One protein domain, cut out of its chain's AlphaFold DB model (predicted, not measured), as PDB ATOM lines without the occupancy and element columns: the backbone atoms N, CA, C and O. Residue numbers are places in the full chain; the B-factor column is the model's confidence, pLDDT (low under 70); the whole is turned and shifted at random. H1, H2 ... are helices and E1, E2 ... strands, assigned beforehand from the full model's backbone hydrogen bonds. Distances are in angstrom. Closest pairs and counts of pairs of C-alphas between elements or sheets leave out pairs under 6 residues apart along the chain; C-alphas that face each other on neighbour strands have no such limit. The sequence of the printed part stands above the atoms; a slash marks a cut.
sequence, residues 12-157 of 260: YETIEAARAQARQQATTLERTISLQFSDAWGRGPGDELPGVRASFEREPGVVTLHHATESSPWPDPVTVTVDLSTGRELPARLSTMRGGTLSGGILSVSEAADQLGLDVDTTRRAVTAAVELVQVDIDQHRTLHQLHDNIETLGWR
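What this domain is: This is residues 12 to 157 of the 260 residues of an uncharacterized protein of Propionibacteriaceae bacterium NML 160184 (UniProt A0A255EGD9). A strongly twisted four-stranded sheet with H3 and H4 over one face makes a head, and two long helices, H1 and H5, run side by side away from it as an arm. The printed part has 146 residues, with five named helices and four named strands in the order H1 H2 E1 E2 E3 E4 H3 H4 H5, mixed in class. The sheet is a meander, E1 E2 E3 E4, each strand the antiparallel neighbour of the one before. The whole is compact, with a radius of gyration of the C-alphas of 16.6 A, but elongated, spanning 54 by 30 by 30 A.

How they stand to each other: E1, residues 52 to 56, E2, residues 62 to 67, E3, residues 78 to 81, and E4, residues 93 to 98, form three hairpins; within hydrogen-bond range are N 53 and O 66, 2.9 A, N 63 and O 80, 2.9 A, and N 79 and O 95, 2.8 A. H3, residues 109 to 116, and H4, residues 120 to 136, lie on the same face, at heights over the sheet of 8.3 A and 8.8 A, giving two layers. H3 touches residues 120 to 124 of H4, about perpendicular at 82 degrees; C-alphas 113 and 120 are closest, 5.3 A. H1, residues 12 to 43, and H2, residues 45 to 48, only graze the sheet. H5, residues 138 to 157, touches H1 at a shallow tilt of 25 degrees, opposite ways; C-alphas 19 and 151 are closest, 5.6 A. Every O i to N i+4 pair is within hydrogen-bond range in H1, H3, H4 and H5; H2 is too short for one.

Where its parts are: H1 runs 46.6 A from C-alpha 12 at (166.804, 171.721, 221.206). H4 measures 24.3 A, and H5 28.6 A, ending at C-alpha 157, (159.172, 169.291, 216.849).

The domain as a whole: The farthest C-alphas, Glu 13 and Asp 119, are 54.6 A apart. The printed part has no cut; the link E3 to E4 is long. pLDDT is under 70 at residues 12, 70 to 75, 85 to 92, 97 to 105 and 157.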
ATOM      1  N   TYR A  12     167.401 170.463 221.664       67.19
ATOM      2  CA  TYR A  12     166.804 171.721 221.206       67.19
ATOM      3  C   TYR A  12     167.785 172.497 220.306       67.19
ATOM      4  O   TYR A  12     167.441 172.824 219.170       67.19
ATOM      5  N   GLU A  13     169.029 172.703 220.758       70.06
ATOM      6  CA  GLU A  13     170.080 173.395 219.990       70.06
ATOM      7  C   GLU A  13     170.355 172.710 218.638       70.06
ATOM      8  O   GLU A  13     170.524 173.379 217.617       70.06
ATOM      9  N   THR A  14     170.339 171.372 218.603       72.50
ATOM     10  CA  THR A  14     170.537 170.590 217.371       72.50
ATOM     11  C   THR A  14     169.364 170.744 216.394       72.50
ATOM     12  O   THR A  14     169.584 170.914 215.192       72.50
ATOM     13  N   ILE A  15     168.118 170.723 216.885       71.00
ATOM     14  CA  ILE A  15     166.914 170.916 216.057       71.00
ATOM     15  C   ILE A  15     166.864 172.349 215.508       71.00
ATOM     16  O   ILE A  15     166.567 172.538 214.324       71.00
ATOM     17  N   GLU A  16     167.194 173.358 216.319       75.12
ATOM     18  CA  GLU A  16     167.243 174.754 215.871       75.12
ATOM     19  C   GLU A  16     168.340 174.978 214.818       75.12
ATOM     20  O   GLU A  16     168.062 175.566 213.768       75.12
ATOM     21  N   ALA A  17     169.550 174.445 215.026       75.25
ATOM     22  CA  ALA A  17     170.642 174.532 214.055       75.25
ATOM     23  C   ALA A  17     170.281 173.878 212.707       75.25
ATOM     24  O   ALA A  17     170.479 174.486 211.649       75.25
ATOM     25  N   ALA A  18     169.676 172.685 212.728       73.06
ATOM     26  CA  ALA A  18     169.196 172.012 211.520       73.06
ATOM     27  C   ALA A  18     168.117 172.835 210.789       73.06
ATOM     28  O   ALA A  18     168.164 172.990 209.565       73.06
ATOM     29  N   ARG A  19     167.176 173.432 211.533       78.31
ATOM     30  CA  ARG A  19     166.113 174.294 210.986       78.31
ATOM     31  C   ARG A  19     166.671 175.588 210.385       78.31
ATOM     32  O   ARG A  19     166.165 176.054 209.365       78.31
ATOM     33  N   ALA A  20     167.713 176.162 210.986       77.56
ATOM     34  CA  ALA A  20     168.414 177.331 210.462       77.56
ATOM     35  C   ALA A  20     169.151 177.015 209.148       77.56
ATOM     36  O   ALA A  20     169.008 177.760 208.176       77.56
ATOM     37  N   GLN A  21     169.859 175.881 209.074       78.38
ATOM     38  CA  GLN A  21     170.515 175.438 207.841       78.38
ATOM     39  C   GLN A  21     169.503 175.171 206.717       78.38
ATOM     40  O   GLN A  21     169.693 175.660 205.602       78.38
ATOM     41  N   ALA A  22     168.409 174.455 207.000       74.25
ATOM     42  CA  ALA A  22     167.376 174.164 206.007       74.25
ATOM     43  C   ALA A  22     166.759 175.454 205.431       74.25
ATOM     44  O   ALA A  22     166.601 175.577 204.217       74.25
ATOM     45  N   ARG A  23     166.508 176.471 206.274       83.50
ATOM     46  CA  ARG A  23     166.067 177.810 205.834       83.50
ATOM     47  C   ARG A  23     167.076 178.500 204.913       83.50
ATOM     48  O   ARG A  23     166.670 179.118 203.929       83.50
ATOM     49  N   GLN A  24     168.376 178.397 205.199       80.25
ATOM     50  CA  GLN A  24     169.427 178.966 204.347       80.25
ATOM     51  C   GLN A  24     169.509 178.252 202.988       80.25
ATOM     52  O   GLN A  24     169.666 178.911 201.957       80.25
ATOM     53  N   GLN A  25     169.359 176.925 202.971       78.06
ATOM     54  CA  GLN A  25     169.295 176.130 201.742       78.06
ATOM     55  C   GLN A  25     168.058 176.496 200.907       78.06
ATOM     56  O   GLN A  25     168.215 176.840 199.737       78.06
ATOM     57  N   ALA A  26     166.866 176.546 201.516       77.25
ATOM     58  CA  ALA A  26     165.627 176.963 200.853       77.25
ATOM     59  C   ALA A  26     165.743 178.371 200.246       77.25
ATOM     60  O   ALA A  26     165.537 178.540 199.050       77.25
ATOM     61  N   THR A  27     166.214 179.357 201.021       81.62
ATOM     62  CA  THR A  27     166.423 180.746 200.551       81.62
ATOM     63  C   THR A  27     167.394 180.826 199.363       81.62
ATOM     64  O   THR A  27     167.244 181.668 198.474       81.62
ATOM     65  N   THR A  28     168.412 179.960 199.337       79.12
ATOM     66  CA  THR A  28     169.393 179.899 198.244       79.12
ATOM     67  C   THR A  28     168.770 179.283 196.991       79.12
ATOM     68  O   THR A  28     168.964 179.804 195.896       79.12
ATOM     69  N   LEU A  29     167.978 178.221 197.151       78.12
ATOM     70  CA  LEU A  29     167.288 177.528 196.063       78.12
ATOM     71  C   LEU A  29     166.144 178.370 195.466       78.12
ATOM     72  O   LEU A  29     166.098 178.522 194.251       78.12
ATOM     73  N   GLU A  30     165.314 179.015 196.297       83.06
ATOM     74  CA  GLU A  30     164.310 180.022 195.894       83.06
ATOM     75  C   GLU A  30     164.920 181.072 194.958       83.06
ATOM     76  O   GLU A  30     164.385 181.360 193.887       83.06
ATOM     77  N   ARG A  31     166.076 181.625 195.344       78.25
ATOM     78  CA  ARG A  31     166.778 182.642 194.556       78.25
ATOM     79  C   ARG A  31     167.339 182.087 193.246       78.25
ATOM     80  O   ARG A  31     167.304 182.796 192.242       78.25
ATOM     81  N   THR A  32     167.862 180.864 193.250       79.88
ATOM     82  CA  THR A  32     168.405 180.204 192.051       79.88
ATOM     83  C   THR A  32     167.301 179.939 191.030       79.88
ATOM     84  O   THR A  32     167.404 180.423 189.903       79.88
ATOM     85  N   ILE A  33     166.202 179.308 191.457       76.50
ATOM     86  CA  ILE A  33     165.006 179.059 190.639       76.50
ATOM     87  C   ILE A  33     164.438 180.381 190.099       76.50
ATOM     88  O   ILE A  33     164.194 180.502 188.903       76.50
ATOM     89  N   SER A  34     164.284 181.406 190.947       79.69
ATOM     90  CA  SER A  34     163.756 182.718 190.536       79.69
ATOM     91  C   SER A  34     164.600 183.382 189.438       79.69
ATOM     92  O   SER A  34     164.055 183.933 188.478       79.69
ATOM     93  N   LEU A  35     165.932 183.297 189.537       80.94
ATOM     94  CA  LEU A  35     166.848 183.835 188.529       80.94
ATOM     95  C   LEU A  35     166.834 183.016 187.232       80.94
ATOM     96  O   LEU A  35     166.793 183.612 186.158       80.94
ATOM     97  N   GLN A  36     166.836 181.683 187.318       81.19
ATOM     98  CA  GLN A  36     166.770 180.799 186.149       81.19
ATOM     99  C   GLN A  36     165.446 180.955 185.398       81.19
ATOM    100  O   GLN A  36     165.459 181.142 184.184       81.19
ATOM    101  N   PHE A  37     164.317 180.983 186.111       86.12
ATOM    102  CA  PHE A  37     162.998 181.214 185.526       86.12
ATOM    103  C   PHE A  37     162.917 182.580 184.827       86.12
ATOM    104  O   PHE A  37     162.447 182.666 183.697       86.12
ATOM    105  N   SER A  38     163.406 183.648 185.469       85.88
ATOM    106  CA  SER A  38     163.394 185.005 184.903       85.88
ATOM    107  C   SER A  38     164.255 185.122 183.635       85.88
ATOM    108  O   SER A  38     163.828 185.707 182.638       85.88
ATOM    109  N   ASP A  39     165.440 184.504 183.637       83.75
ATOM    110  CA  ASP A  39     166.347 184.460 182.486       83.75
ATOM    111  C   ASP A  39     165.787 183.600 181.337       83.75
ATOM    112  O   ASP A  39     165.807 184.024 180.182       83.75
ATOM    113  N   ALA A  40     165.215 182.431 181.640       83.81
ATOM    114  CA  ALA A  40     164.597 181.557 180.646       83.81
ATOM    115  C   ALA A  40     163.320 182.168 180.041       83.81
ATOM    116  O   ALA A  40     163.133 182.111 178.825       83.81
ATOM    117  N   TRP A  41     162.481 182.822 180.855       89.69
ATOM    118  CA  TRP A  41     161.328 183.586 180.371       89.69
ATOM    119  C   TRP A  41     161.781 184.721 179.449       89.69
ATOM    120  O   TRP A  41     161.309 184.817 178.317       89.69
ATOM    121  N   GLY A  42     162.741 185.541 179.891       85.19
ATOM    122  CA  GLY A  42     163.238 186.700 179.146       85.19
ATOM    123  C   GLY A  42     163.998 186.382 177.853       85.19
ATOM    124  O   GLY A  42     164.124 187.263 177.008       85.19
ATOM    125  N   ARG A  43     164.496 185.150 177.674       84.69
ATOM    126  CA  ARG A  43     165.176 184.689 176.444       84.69
ATOM    127  C   ARG A  43     164.289 183.892 175.484       84.69
ATOM    128  O   ARG A  43     164.759 183.531 174.408       84.69
ATOM    129  N   GLY A  44     163.060 183.568 175.881       83.44
ATOM    130  CA  GLY A  44     162.137 182.752 175.094       83.44
ATOM    131  C   GLY A  44     160.721 183.327 175.115       83.44
ATOM    132  O   GLY A  44     160.470 184.342 174.464       83.44
ATOM    133  N   PRO A  45     159.781 182.716 175.858       77.94
ATOM    134  CA  PRO A  45     158.360 183.050 175.771       77.94
ATOM    135  C   PRO A  45     158.041 184.507 176.134       77.94
ATOM    136  O   PRO A  45     157.071 185.055 175.625       77.94
ATOM    137  N   GLY A  46     158.845 185.162 176.974       70.31
ATOM    138  CA  GLY A  46     158.653 186.562 177.356       70.31
ATOM    139  C   GLY A  46     158.928 187.578 176.245       70.31
ATOM    140  O   GLY A  46     158.361 188.667 176.293       70.31
ATOM    141  N   ASP A  47     159.744 187.231 175.245       76.62
ATOM    142  CA  ASP A  47     159.982 188.070 174.058       76.62
ATOM    143  C   ASP A  47     158.892 187.823 172.989       76.62
ATOM    144  O   ASP A  47     158.435 188.744 172.312       76.62
ATOM    145  N   GLU A  48     158.376 186.587 172.906       78.94
ATOM    146  CA  GLU A  48     157.272 186.198 172.009       78.94
ATOM    147  C   GLU A  48     155.861 186.585 172.511       78.94
ATOM    148  O   GLU A  48     154.886 186.525 171.748       78.94
ATOM    149  N   LEU A  49     155.725 186.976 173.785       83.12
ATOM    150  CA  LEU A  49     154.459 187.333 174.442       83.12
ATOM    151  C   LEU A  49     154.464 188.794 174.947       83.12
ATOM    152  O   LEU A  49     154.312 189.045 176.150       83.12
ATOM    153  N   PRO A  50     154.610 189.790 174.046       72.75
ATOM    154  CA  PRO A  50     154.641 191.200 174.418       72.75
ATOM    155  C   PRO A  50     153.329 191.608 175.094       72.75
ATOM    156  O   PRO A  50     152.256 191.545 174.497       72.75
ATOM    157  N   GLY A  51     153.427 192.040 176.352       78.25
ATOM    158  CA  GLY A  51     152.269 192.297 177.213       78.25
ATOM    159  C   GLY A  51     152.219 191.416 178.462       78.25
ATOM    160  O   GLY A  51     151.480 191.749 179.385       78.25
ATOM    161  N   VAL A  52     153.040 190.362 178.553       84.75
ATOM    162  CA  VAL A  52     153.082 189.450 179.710       84.75
ATOM    163  C   VAL A  52     154.434 189.506 180.425       84.75
ATOM    164  O   VAL A  52     155.486 189.302 179.822       84.75
ATOM    165  N   ARG A  53     154.415 189.733 181.740       88.00
ATOM    166  CA  ARG A  53     155.547 189.466 182.643       88.00
ATOM    167  C   ARG A  53     155.203 188.233 183.480       88.00
ATOM    168  O   ARG A  53     154.073 188.124 183.947       88.00
ATOM    169  N   ALA A  54     156.163 187.340 183.699       88.44
ATOM    170  CA  ALA A  54     156.020 186.219 184.624       88.44
ATOM    171  C   ALA A  54     157.089 186.296 185.717       88.44
ATOM    172  O   ALA A  54     158.224 186.699 185.452       88.44
ATOM    173  N   SER A  55     156.742 185.881 186.930       88.62
ATOM    174  CA  SER A  55     157.667 185.777 188.059       88.62
ATOM    175  C   SER A  55     157.380 184.526 188.880       88.62
ATOM    176  O   SER A  55     156.233 184.266 189.236       88.62
ATOM    177  N   PHE A  56     158.429 183.769 189.202       87.06
ATOM    178  CA  PHE A  56     158.357 182.696 190.190       87.06
ATOM    179  C   PHE A  56     158.070 183.292 191.577       87.06
ATOM    180  O   PHE A  56     158.798 184.183 192.027       87.06
ATOM    181  N   GLU A  57     157.014 182.810 192.231       83.12
ATOM    182  CA  GLU A  57     156.752 183.089 193.645       83.12
ATOM    183  C   GLU A  57     157.689 182.260 194.526       83.12
ATOM    184  O   GLU A  57     158.353 181.346 194.057       83.12
ATOM    185  N   ARG A  58     157.746 182.525 195.834       76.88
ATOM    186  CA  ARG A  58     158.577 181.697 196.735       76.88
ATOM    187  C   ARG A  58     158.043 180.276 196.940       76.88
ATOM    188  O   ARG A  58     158.749 179.440 197.493       76.88
ATOM    189  N   GLU A  59     156.801 180.020 196.542       83.38
ATOM    190  CA  GLU A  59     156.131 178.734 196.711       83.38
ATOM    191  C   GLU A  59     156.498 177.768 195.560       83.38
ATOM    192  O   GLU A  59     156.446 178.149 194.386       83.38
ATOM    193  N   PRO A  60     156.892 176.512 195.849       82.88
ATOM    194  CA  PRO A  60     157.284 175.532 194.838       82.88
ATOM    195  C   PRO A  60     156.253 175.344 193.715       82.88
ATOM    196  O   PRO A  60     155.095 175.031 193.962       82.88
ATOM    197  N   GLY A  61     156.691 175.476 192.459       84.44
ATOM    198  CA  GLY A  61     155.823 175.311 191.290       84.44
ATOM    199  C   GLY A  61     154.802 176.434 191.070       84.44
ATOM    200  O   GLY A  61     153.906 176.265 190.242       84.44
ATOM    201  N   VAL A  62     154.912 177.563 191.780       89.50
ATOM    202  CA  VAL A  62     153.986 178.698 191.667       89.50
ATOM    203  C   VAL A  62     154.611 179.844 190.868       89.50
ATOM    204  O   VAL A  62     155.669 180.370 191.211       89.50
ATOM    205  N   VAL A  63     153.933 180.256 189.798       90.19
ATOM    206  CA  VAL A  63     154.333 181.374 188.932       90.19
ATOM    207  C   VAL A  63     153.189 182.372 188.841       90.19
ATOM    208  O   VAL A  63     152.070 182.004 188.497       90.19
ATOM    209  N   THR A  64     153.466 183.647 189.080       91.31
ATOM    210  CA  THR A  64     152.492 184.727 188.895       91.31
ATOM    211  C   THR A  64     152.695 185.399 187.538       91.31
ATOM    212  O   THR A  64     153.801 185.810 187.182       91.31
ATOM    213  N   LEU A  65     151.610 185.505 186.768       90.56
ATOM    214  CA  LEU A  65     151.526 186.246 185.513       90.56
ATOM    215  C   LEU A  65     150.947 187.641 185.774       90.56
ATOM    216  O   LEU A  65     149.909 187.796 186.422       90.56
ATOM    217  N   HIS A  66     151.604 188.652 185.214       88.94
ATOM    218  CA  HIS A  66     151.232 190.060 185.298       88.94
ATOM    219  C   HIS A  66     151.091 190.663 183.898       88.94
ATOM    220  O   HIS A  66     151.895 190.385 183.002       88.94
ATOM    221  N   HIS A  67     150.136 191.577 183.732       84.44
ATOM    222  CA  HIS A  67     150.107 192.450 182.562       84.44
ATOM    223  C   HIS A  67     151.308 193.414 182.587       84.44
ATOM    224  O   HIS A  67     151.625 194.011 183.617       84.44
ATOM    225  N   ALA A  68     152.002 193.569 181.460       72.69
ATOM    226  CA  ALA A  68     153.290 194.264 181.406       72.69
ATOM    227  C   ALA A  68     153.193 195.800 181.466       72.69
ATOM    228  O   ALA A  68     154.223 196.452 181.653       72.69
ATOM    229  N   THR A  69     151.998 196.386 181.307       70.44
ATOM    230  CA  THR A  69     151.787 197.832 181.481       70.44
ATOM    231  C   THR A  69     151.080 198.146 182.799       70.44
ATOM    232  O   THR A  69     149.927 197.787 183.031       70.44
ATOM    233  N   GLU A  70     151.776 198.917 183.634       57.28
ATOM    234  CA  GLU A  70     151.346 199.405 184.957       57.28
ATOM    235  C   GLU A  70     150.134 200.362 184.903       57.28
ATOM    236  O   GLU A  70     149.625 200.795 185.930       57.28
ATOM    237  N   SER A  71     149.670 200.707 183.697       56.22
ATOM    238  CA  SER A  71     148.519 201.583 183.438       56.22
ATOM    239  C   SER A  71     147.214 200.826 183.147       56.22
ATOM    240  O   SER A  71     146.226 201.459 182.774       56.22
ATOM    241  N   SER A  72     147.197 199.492 183.260       50.81
ATOM    242  CA  SER A  72     145.981 198.696 183.052       50.81
ATOM    243  C   SER A  72     144.924 198.985 184.131       50.81
ATOM    244  O   SER A  72     145.254 198.968 185.317       50.81
ATOM    245  N   PRO A  73     143.641 199.187 183.770       57.19
ATOM    246  CA  PRO A  73     142.542 199.223 184.735       57.19
ATOM    247  C   PRO A  73     142.157 197.828 185.271       57.19
ATOM    248  O   PRO A  73     141.305 197.742 186.151       57.19
ATOM    249  N   TRP A  74     142.777 196.758 184.756       63.84
ATOM    250  CA  TRP A  74     142.641 195.370 185.209       63.84
ATOM    251  C   TRP A  74     143.970 194.944 185.868       63.84
ATOM    252  O   TRP A  74     144.959 194.787 185.144       63.84
ATOM    253  N   PRO A  75     144.044 194.872 187.218       62.66
ATOM    254  CA  PRO A  75     145.323 194.796 187.933       62.66
ATOM    255  C   PRO A  75     145.580 193.477 188.683       62.66
ATOM    256  O   PRO A  75     146.688 193.288 189.181       62.66
ATOM    257  N   ASP A  76     144.575 192.607 188.833       77.06
ATOM    258  CA  ASP A  76     144.676 191.405 189.668       77.06
ATOM    259  C   ASP A  76     145.476 190.318 188.923       77.06
ATOM    260  O   ASP A  76     145.037 189.849 187.871       77.06
ATOM    261  N   PRO A  77     146.650 189.901 189.433       87.12
ATOM    262  CA  PRO A  77     147.512 188.977 188.716       87.12
ATOM    263  C   PRO A  77     147.000 187.534 188.791       87.12
ATOM    264  O   PRO A  77     146.338 187.127 189.755       87.12
ATOM    265  N   VAL A  78     147.348 186.746 187.771       87.62
ATOM    266  CA  VAL A  78     146.944 185.340 187.654       87.62
ATOM    267  C   VAL A  78     148.090 184.443 188.094       87.62
ATOM    268  O   VAL A  78     149.130 184.372 187.443       87.62
ATOM    269  N   THR A  79     147.877 183.717 189.182       90.44
ATOM    270  CA  THR A  79     148.807 182.722 189.703       90.44
ATOM    271  C   THR A  79     148.538 181.357 189.067       90.44
ATOM    272  O   THR A  79     147.410 180.854 189.075       90.44
ATOM    273  N   VAL A  80     149.600 180.767 188.519       88.19
ATOM    274  CA  VAL A  80     149.685 179.444 187.899       88.19
ATOM    275  C   VAL A  80     150.384 178.506 188.886       88.19
ATOM    276  O   VAL A  80     151.581 178.643 189.129       88.19
ATOM    277  N   THR A  81     149.652 177.547 189.452       88.81
ATOM    278  CA  THR A  81     150.196 176.534 190.372       88.81
ATOM    279  C   THR A  81     150.363 175.205 189.641       88.81
ATOM    280  O   THR A  81     149.371 174.607 189.214       88.81
ATOM    281  N   VAL A  82     151.596 174.724 189.503       84.31
ATOM    282  CA  VAL A  82     151.926 173.444 188.858       84.31
ATOM    283  C   VAL A  82     151.940 172.311 189.884       84.31
ATOM    284  O   VAL A  82     152.566 172.416 190.934       84.31
ATOM    285  N   ASP A  83     151.278 171.197 189.569       82.88
ATOM    286  CA  ASP A  83     151.342 169.983 190.385       82.88
ATOM    287  C   ASP A  83     152.704 169.282 190.225       82.88
ATOM    288  O   ASP A  83     152.990 168.640 189.213       82.88
ATOM    289  N   LEU A  84     153.547 169.390 191.255       78.06
ATOM    290  CA  LEU A  84     154.880 168.784 191.290       78.06
ATOM    291  C   LEU A  84     154.853 167.252 191.463       78.06
ATOM    292  O   LEU A  84     155.859 166.581 191.193       78.06
ATOM    293  N   SER A  85     153.728 166.688 191.920       69.62
ATOM    294  CA  SER A  85     153.624 165.283 192.336       69.62
ATOM    295  C   SER A  85     153.452 164.309 191.170       69.62
ATOM    296  O   SER A  85     154.005 163.211 191.196       69.62
ATOM    297  N   THR A  86     152.727 164.706 190.122       58.72
ATOM    298  CA  THR A  86     152.307 163.797 189.042       58.72
ATOM    299  C   THR A  86     153.342 163.614 187.935       58.72
ATOM    300  O   THR A  86     153.342 162.571 187.279       58.72
ATOM    301  N   GLY A  87     154.242 164.585 187.722       52.00
ATOM    302  CA  GLY A  87     155.353 164.476 186.759       52.00
ATOM    303  C   GLY A  87     154.918 164.195 185.314       52.00
ATOM    304  O   GLY A  87     155.659 163.567 184.558       52.00
ATOM    305  N   ARG A  88     153.692 164.593 184.957       41.62
ATOM    306  CA  ARG A  88     153.048 164.386 183.655       41.62
ATOM    307  C   ARG A  88     152.199 165.602 183.287       41.62
ATOM    308  O   ARG A  88     151.948 166.473 184.113       41.62
ATOM    309  N   GLU A  89     151.781 165.644 182.029       46.09
ATOM    310  CA  GLU A  89     151.031 166.742 181.422       46.09
ATOM    311  C   GLU A  89     149.741 167.085 182.193       46.09
ATOM    312  O   GLU A  89     148.771 166.341 182.115       46.09
ATOM    313  N   LEU A  90     149.742 168.256 182.850       51.56
ATOM    314  CA  LEU A  90     148.588 169.096 183.226       51.56
ATOM    315  C   LEU A  90     147.468 168.441 184.085       51.56
ATOM    316  O   LEU A  90     146.835 167.459 183.706       51.56
ATOM    317  N   PRO A  91     147.103 169.082 185.214       58.84
ATOM    318  CA  PRO A  91     146.584 170.445 185.140       58.84
ATOM    319  C   PRO A  91     147.254 171.414 186.116       58.84
ATOM    320  O   PRO A  91     147.088 171.319 187.333       58.84
ATOM    321  N   ALA A  92     147.924 172.428 185.567       69.75
ATOM    322  CA  ALA A  92     148.241 173.621 186.337       69.75
ATOM    323  C   ALA A  92     146.940 174.354 186.706       69.75
ATOM    324  O   ALA A  92     146.044 174.509 185.871       69.75
ATOM    325  N   ARG A  93     146.817 174.783 187.961       83.94
ATOM    326  CA  ARG A  93     145.639 175.496 188.463       83.94
ATOM    327  C   ARG A  93     145.839 176.991 188.270       83.94
ATOM    328  O   ARG A  93     146.864 177.526 188.679       83.94
ATOM    329  N   LEU A  94     144.850 177.649 187.673       83.44
ATOM    330  CA  LEU A  94     144.809 179.102 187.545       83.44
ATOM    331  C   LEU A  94     143.980 179.690 188.687       83.44
ATOM    332  O   LEU A  94     142.905 179.177 189.000       83.44
ATOM    333  N   SER A  95     144.472 180.758 189.303       85.81
ATOM    334  CA  SER A  95     143.813 181.465 190.404       85.81
ATOM    335  C   SER A  95     144.196 182.948 190.401       85.81
ATOM    336  O   SER A  95     145.178 183.331 189.772       85.81
ATOM    337  N   THR A  96     143.429 183.798 191.082       81.31
ATOM    338  CA  THR A  96     143.754 185.224 191.264       81.31
ATOM    339  C   THR A  96     144.296 185.484 192.661       81.31
ATOM    340  O   THR A  96     143.672 185.089 193.651       81.31
ATOM    341  N   MET A  97     145.413 186.204 192.765       69.38
ATOM    342  CA  MET A  97     145.924 186.673 194.055       69.38
ATOM    343  C   MET A  97     145.387 188.080 194.339       69.38
ATOM    344  O   MET A  97     145.780 189.046 193.691       69.38
ATOM    345  N   ARG A  98     144.500 188.216 195.332       65.12
ATOM    346  CA  ARG A  98     143.925 189.511 195.732       65.12
ATOM    347  C   ARG A  98     144.351 189.847 197.157       65.12
ATOM    348  O   ARG A  98     144.058 189.110 198.091       65.12
ATOM    349  N   GLY A  99     145.052 190.969 197.321       58.09
ATOM    350  CA  GLY A  99     145.517 191.441 198.631       58.09
ATOM    351  C   GLY A  99     146.558 190.539 199.311       58.09
ATOM    352  O   GLY A  99     146.625 190.530 200.535       58.09
ATOM    353  N   GLY A 100     147.338 189.772 198.540       55.84
ATOM    354  CA  GLY A 100     148.317 188.806 199.061       55.84
ATOM    355  C   GLY A 100     147.736 187.437 199.439       55.84
ATOM    356  O   GLY A 100     148.487 186.557 199.845       55.84
ATOM    357  N   THR A 101     146.426 187.231 199.271       57.72
ATOM    358  CA  THR A 101     145.762 185.941 199.501       57.72
ATOM    359  C   THR A 101     145.314 185.345 198.169       57.72
ATOM    360  O   THR A 101     144.642 186.025 197.383       57.72
ATOM    361  N   LEU A 102     145.618 184.067 197.925       62.78
ATOM    362  CA  LEU A 102     145.031 183.300 196.819       62.78
ATOM    363  C   LEU A 102     143.506 183.256 196.998       62.78
ATOM    364  O   LEU A 102     142.987 182.633 197.922       62.78
ATOM    365  N   SER A 103     142.797 183.993 196.145       56.88
ATOM    366  CA  SER A 103     141.393 184.363 196.329       56.88
ATOM    367  C   SER A 103     140.620 184.107 195.040       56.88
ATOM    368  O   SER A 103     140.387 185.016 194.243       56.88
ATOM    369  N   GLY A 104     140.225 182.854 194.828       53.75
ATOM    370  CA  GLY A 104     139.430 182.445 193.675       53.75
ATOM    371  C   GLY A 104     139.153 180.943 193.655       53.75
ATOM    372  O   GLY A 104     139.820 180.166 194.336       53.75
ATOM    373  N   GLY A 105     138.162 180.539 192.859       64.44
ATOM    374  CA  GLY A 105     138.082 179.161 192.376       64.44
ATOM    375  C   GLY A 105     139.144 178.897 191.303       64.44
ATOM    376  O   GLY A 105     139.898 179.795 190.934       64.44
ATOM    377  N   ILE A 106     139.178 177.670 190.776       79.06
ATOM    378  CA  ILE A 106     140.015 177.350 189.610       79.06
ATOM    379  C   ILE A 106     139.465 178.126 188.407       79.06
ATOM    380  O   ILE A 106     138.346 177.859 187.971       79.06
ATOM    381  N   LEU A 107     140.245 179.075 187.891       82.75
ATOM    382  CA  LEU A 107     139.878 179.895 186.738       82.75
ATOM    383  C   LEU A 107     139.997 179.095 185.436       82.75
ATOM    384  O   LEU A 107     140.923 178.301 185.250       82.75
ATOM    385  N   SER A 108     139.106 179.369 184.488       87.75
ATOM    386  CA  SER A 108     139.332 179.041 183.082       87.75
ATOM    387  C   SER A 108     140.402 179.948 182.463       87.75
ATOM    388  O   SER A 108     140.658 181.059 182.929       87.75
ATOM    389  N   VAL A 109     140.998 179.507 181.349       88.25
ATOM    390  CA  VAL A 109     141.949 180.329 180.571       88.25
ATOM    391  C   VAL A 109     141.289 181.619 180.053       88.25
ATOM    392  O   VAL A 109     141.964 182.632 179.916       88.25
ATOM    393  N   SER A 110     139.974 181.602 179.814       88.62
ATOM    394  CA  SER A 110     139.170 182.785 179.479       88.62
ATOM    395  C   SER A 110     139.094 183.793 180.629       88.62
ATOM    396  O   SER A 110     139.435 184.949 180.429       88.62
ATOM    397  N   GLU A 111     138.742 183.360 181.845       88.75
ATOM    398  CA  GLU A 111     138.678 184.259 183.011       88.75
ATOM    399  C   GLU A 111     140.066 184.803 183.385       88.75
ATOM    400  O   GLU A 111     140.198 185.954 183.793       88.75
ATOM    401  N   ALA A 112     141.120 184.002 183.195       87.75
ATOM    402  CA  ALA A 112     142.500 184.461 183.323       87.75
ATOM    403  C   ALA A 112     142.884 185.506 182.254       87.75
ATOM    404  O   ALA A 112     143.648 186.423 182.547       87.75
ATOM    405  N   ALA A 113     142.369 185.389 181.027       88.50
ATOM    406  CA  ALA A 113     142.613 186.357 179.959       88.50
ATOM    407  C   ALA A 113     141.898 187.688 180.231       88.50
ATOM    408  O   ALA A 113     142.536 188.739 180.161       88.50
ATOM    409  N   ASP A 114     140.630 187.629 180.652       87.75
ATOM    410  CA  ASP A 114     139.845 188.798 181.062       87.75
ATOM    411  C   ASP A 114     140.520 189.554 182.226       87.75
ATOM    412  O   ASP A 114     140.627 190.779 182.183       87.75
ATOM    413  N   GLN A 115     141.042 188.841 183.235       86.06
ATOM    414  CA  GLN A 115     141.762 189.443 184.372       86.06
ATOM    415  C   GLN A 115     143.097 190.088 183.972       86.06
ATOM    416  O   GLN A 115     143.433 191.165 184.464       86.06
ATOM    417  N   LEU A 116     143.854 189.460 183.066       85.62
ATOM    418  CA  LEU A 116     145.120 190.007 182.564       85.62
ATOM    419  C   LEU A 116     144.929 191.107 181.502       85.62
ATOM    420  O   LEU A 116     145.905 191.758 181.139       85.62
ATOM    421  N   GLY A 117     143.711 191.314 180.987       86.75
ATOM    422  CA  GLY A 117     143.440 192.230 179.873       86.75
ATOM    423  C   GLY A 117     143.997 191.751 178.522       86.75
ATOM    424  O   GLY A 117     144.282 192.573 177.650       86.75
ATOM    425  N   LEU A 118     144.181 190.438 178.360       87.88
ATOM    426  CA  LEU A 118     144.817 189.788 177.207       87.88
ATOM    427  C   LEU A 118     143.802 189.007 176.362       87.88
ATOM    428  O   LEU A 118     142.680 188.744 176.788       87.88
ATOM    429  N   ASP A 119     144.209 188.576 175.166       90.88
ATOM    430  CA  ASP A 119     143.453 187.570 174.421       90.88
ATOM    431  C   ASP A 119     143.700 186.146 174.962       90.88
ATOM    432  O   ASP A 119     144.755 185.826 175.515       90.88
ATOM    433  N   VAL A 120     142.716 185.265 174.760       90.81
ATOM    434  CA  VAL A 120     142.702 183.902 175.319       90.81
ATOM    435  C   VAL A 120     143.838 183.020 174.780       90.81
ATOM    436  O   VAL A 120     144.286 182.112 175.482       90.81
ATOM    437  N   ASP A 121     144.334 183.260 173.564       91.06
ATOM    438  CA  ASP A 121     145.386 182.443 172.952       91.06
ATOM    439  C   ASP A 121     146.787 182.899 173.396       91.06
ATOM    440  O   ASP A 121     147.667 182.065 173.617       91.06
ATOM    441  N   THR A 122     146.995 184.197 173.623       90.75
ATOM    442  CA  THR A 122     148.175 184.743 174.313       90.75
ATOM    443  C   THR A 122     148.217 184.299 175.771       90.75
ATOM    444  O   THR A 122     149.255 183.809 176.213       90.75
ATOM    445  N   THR A 123     147.096 184.347 176.498       90.12
ATOM    446  CA  THR A 123     147.025 183.814 177.869       90.12
ATOM    447  C   THR A 123     147.283 182.310 177.907       90.12
ATOM    448  O   THR A 123     148.033 181.850 178.767       90.12
ATOM    449  N   ARG A 124     146.747 181.526 176.957       91.62
ATOM    450  CA  ARG A 124     147.043 180.085 176.878       91.62
ATOM    451  C   ARG A 124     148.533 179.830 176.662       91.62
ATOM    452  O   ARG A 124     149.098 179.016 177.382       91.62
ATOM    453  N   ARG A 125     149.171 180.541 175.724       90.94
ATOM    454  CA  ARG A 125     150.619 180.432 175.470       90.94
ATOM    455  C   ARG A 125     151.448 180.819 176.696       90.94
ATOM    456  O   ARG A 125     152.371 180.090 177.035       90.94
ATOM    457  N   ALA A 126     151.084 181.895 177.396       89.94
ATOM    458  CA  ALA A 126     151.757 182.317 178.626       89.94
ATOM    459  C   ALA A 126     151.674 181.261 179.740       89.94
ATOM    460  O   ALA A 126     152.681 180.959 180.376       89.94
ATOM    461  N   VAL A 127     150.492 180.668 179.946       89.50
ATOM    462  CA  VAL A 127     150.296 179.582 180.917       89.50
ATOM    463  C   VAL A 127     151.087 178.338 180.512       89.50
ATOM    464  O   VAL A 127     151.815 177.806 181.342       89.50
ATOM    465  N   THR A 128     151.001 177.891 179.254       89.94
ATOM    466  CA  THR A 128     151.771 176.736 178.757       89.94
ATOM    467  C   THR A 128     153.271 176.939 178.960       89.94
ATOM    468  O   THR A 128     153.906 176.095 179.583       89.94
ATOM    469  N   ALA A 129     153.819 178.083 178.548       89.31
ATOM    470  CA  ALA A 129     155.242 178.374 178.688       89.31
ATOM    471  C   ALA A 129     155.701 178.458 180.157       89.31
ATOM    472  O   ALA A 129     156.774 177.967 180.501       89.31
ATOM    473  N   ALA A 130     154.887 179.037 181.048       89.62
ATOM    474  CA  ALA A 130     155.184 179.061 182.481       89.62
ATOM    475  C   ALA A 130     155.226 177.643 183.082       89.62
ATOM    476  O   ALA A 130     156.111 177.337 183.881       89.62
ATOM    477  N   VAL A 131     154.307 176.765 182.662       87.62
ATOM    478  CA  VAL A 131     154.282 175.351 183.068       87.62
ATOM    479  C   VAL A 131     155.486 174.588 182.513       87.62
ATOM    480  O   VAL A 131     156.093 173.817 183.248       87.62
ATOM    481  N   GLU A 132     155.858 174.810 181.252       86.94
ATOM    482  CA  GLU A 132     157.014 174.166 180.614       86.94
ATOM    483  C   GLU A 132     158.329 174.532 181.315       86.94
ATOM    484  O   GLU A 132     159.113 173.638 181.627       86.94
ATOM    485  N   LEU A 133     158.548 175.806 181.662       87.31
ATOM    486  CA  LEU A 133     159.734 176.226 182.425       87.31
ATOM    487  C   LEU A 133     159.790 175.580 183.822       87.31
ATOM    488  O   LEU A 133     160.832 175.063 184.217       87.31
ATOM    489  N   VAL A 134     158.664 175.528 184.543       86.88
ATOM    490  CA  VAL A 134     158.570 174.829 185.842       86.88
ATOM    491  C   VAL A 134     158.777 173.312 185.699       86.88
ATOM    492  O   VAL A 134     159.262 172.665 186.626       86.88
ATOM    493  N   GLN A 135     158.449 172.723 184.544       84.38
ATOM    494  CA  GLN A 135     158.711 171.309 184.256       84.38
ATOM    495  C   GLN A 135     160.175 171.018 183.890       84.38
ATOM    496  O   GLN A 135     160.651 169.926 184.194       84.38
ATOM    497  N   VAL A 136     160.904 171.968 183.295       83.00
ATOM    498  CA  VAL A 136     162.354 171.836 183.048       83.00
ATOM    499  C   VAL A 136     163.124 171.740 184.369       83.00
ATOM    500  O   VAL A 136     163.954 170.846 184.525       83.00
ATOM    501  N   ASP A 137     162.794 172.592 185.343       82.31
ATOM    502  CA  ASP A 137     163.431 172.632 186.669       82.31
ATOM    503  C   ASP A 137     162.613 171.910 187.766       82.31
ATOM    504  O   ASP A 137     162.744 172.192 188.961       82.31
ATOM    505  N   ILE A 138     161.779 170.932 187.384       81.00
ATOM    506  CA  ILE A 138     160.803 170.271 188.275       81.00
ATOM    507  C   ILE A 138     161.427 169.676 189.546       81.00
ATOM    508  O   ILE A 138     160.841 169.749 190.628       81.00
ATOM    509  N   ASP A 139     162.638 169.125 189.443       79.38
ATOM    510  CA  ASP A 139     163.336 168.516 190.576       79.38
ATOM    511  C   ASP A 139     163.950 169.567 191.518       79.38
ATOM    512  O   ASP A 139     164.062 169.314 192.720       79.38
ATOM    513  N   GLN A 140     164.236 170.785 191.034       79.50
ATOM    514  CA  GLN A 140     164.568 171.920 191.902       79.50
ATOM    515  C   GLN A 140     163.348 172.339 192.728       79.50
ATOM    516  O   GLN A 140     163.441 172.471 193.949       79.50
ATOM    517  N   HIS A 141     162.178 172.478 192.093       83.06
ATOM    518  CA  HIS A 141     160.935 172.807 192.795       83.06
ATOM    519  C   HIS A 141     160.552 171.729 193.824       83.06
ATOM    520  O   HIS A 141     160.198 172.060 194.954       83.06
ATOM    521  N   ARG A 142     160.693 170.438 193.492       81.31
ATOM    522  CA  ARG A 142     160.494 169.326 194.448       81.31
ATOM    523  C   ARG A 142     161.462 169.381 195.627       81.31
ATOM    524  O   ARG A 142     161.042 169.178 196.761       81.31
ATOM    525  N   THR A 143     162.735 169.682 195.371       80.31
ATOM    526  CA  THR A 143     163.745 169.846 196.428       80.31
ATOM    527  C   THR A 143     163.388 171.016 197.349       80.31
ATOM    528  O   THR A 143     163.517 170.900 198.566       80.31
ATOM    529  N   LEU A 144     162.871 172.121 196.799       81.12
ATOM    530  CA  LEU A 144     162.409 173.256 197.599       81.12
ATOM    531  C   LEU A 144     161.186 172.903 198.460       81.12
ATOM    532  O   LEU A 144     161.184 173.226 199.645       81.12
ATOM    533  N   HIS A 145     160.203 172.187 197.904       82.62
ATOM    534  CA  HIS A 145     159.040 171.690 198.652       82.62
ATOM    535  C   HIS A 145     159.474 170.836 199.847       82.62
ATOM    536  O   HIS A 145     159.103 171.128 200.978       82.62
ATOM    537  N   GLN A 146     160.362 169.863 199.621       79.19
ATOM    538  CA  GLN A 146     160.906 169.024 200.691       79.19
ATOM    539  C   GLN A 146     161.672 169.839 201.744       79.19
ATOM    540  O   GLN A 146     161.612 169.522 202.932       79.19
ATOM    541  N   LEU A 147     162.393 170.897 201.359       76.75
ATOM    542  CA  LEU A 147     163.042 171.792 202.322       76.75
ATOM    543  C   LEU A 147     162.013 172.572 203.155       76.75
ATOM    544  O   LEU A 147     162.194 172.683 204.367       76.75
ATOM    545  N   HIS A 148     160.929 173.067 202.553       85.31
ATOM    546  CA  HIS A 148     159.835 173.732 203.274       85.31
ATOM    547  C   HIS A 148     159.121 172.771 204.244       85.31
ATOM    548  O   HIS A 148     159.033 173.096 205.430       85.31
ATOM    549  N   ASP A 149     158.753 171.559 203.804       80.12
ATOM    550  CA  ASP A 149     158.158 170.499 204.645       80.12
ATOM    551  C   ASP A 149     159.039 170.180 205.871       80.12
ATOM    552  O   ASP A 149     158.564 170.032 207.002       80.12
ATOM    553  N   ASN A 150     160.358 170.100 205.662       73.44
ATOM    554  CA  ASN A 150     161.331 169.851 206.726       73.44
ATOM    555  C   ASN A 150     161.443 171.035 207.706       73.44
ATOM    556  O   ASN A 150     161.562 170.817 208.912       73.44
ATOM    557  N   ILE A 151     161.378 172.288 207.236       78.75
ATOM    558  CA  ILE A 151     161.421 173.492 208.090       78.75
ATOM    559  C   ILE A 151     160.166 173.607 208.972       78.75
ATOM    560  O   ILE A 151     160.267 174.074 210.118       78.75
ATOM    561  N   GLU A 152     159.005 173.187 208.460       79.81
ATOM    562  CA  GLU A 152     157.765 173.073 209.233       79.81
ATOM    563  C   GLU A 152     157.852 171.924 210.242       79.81
ATOM    564  O   GLU A 152     157.676 172.157 211.438       79.81
ATOM    565  N   THR A 153     158.237 170.721 209.804       76.75
ATOM    566  CA  THR A 153     158.372 169.529 210.663       76.75
ATOM    567  C   THR A 153     159.347 169.759 211.823       76.75
ATOM    568  O   THR A 153     159.035 169.448 212.975       76.75
ATOM    569  N   LEU A 154     160.514 170.359 211.560       70.56
ATOM    570  CA  LEU A 154     161.474 170.752 212.600       70.56
ATOM    571  C   LEU A 154     160.912 171.847 213.517       70.56
ATOM    572  O   LEU A 154     161.241 171.877 214.698       70.56
ATOM    573  N   GLY A 155     160.049 172.724 213.000       70.94
ATOM    574  CA  GLY A 155     159.333 173.719 213.794       70.94
ATOM    575  C   GLY A 155     158.322 173.110 214.754       70.94
ATOM    576  O   GLY A 155     158.357 173.420 215.938       70.94
ATOM    577  N   TRP A 156     157.473 172.205 214.267       77.06
ATOM    578  CA  TRP A 156     156.521 171.477 215.103       77.06
ATOM    579  C   TRP A 156     157.237 170.679 216.201       77.06
ATOM    580  O   TRP A 156     156.850 170.754 217.368       77.06
ATOM    581  N   ARG A 157     158.340 169.994 215.860       68.12
ATOM    582  CA  ARG A 157     159.172 169.291 216.849       68.12
ATOM    583  C   ARG A 157     159.738 170.241 217.905       68.12
ATOM    584  O   ARG A 157     159.640 169.918 219.085       68.12
TER     585      ARG A 157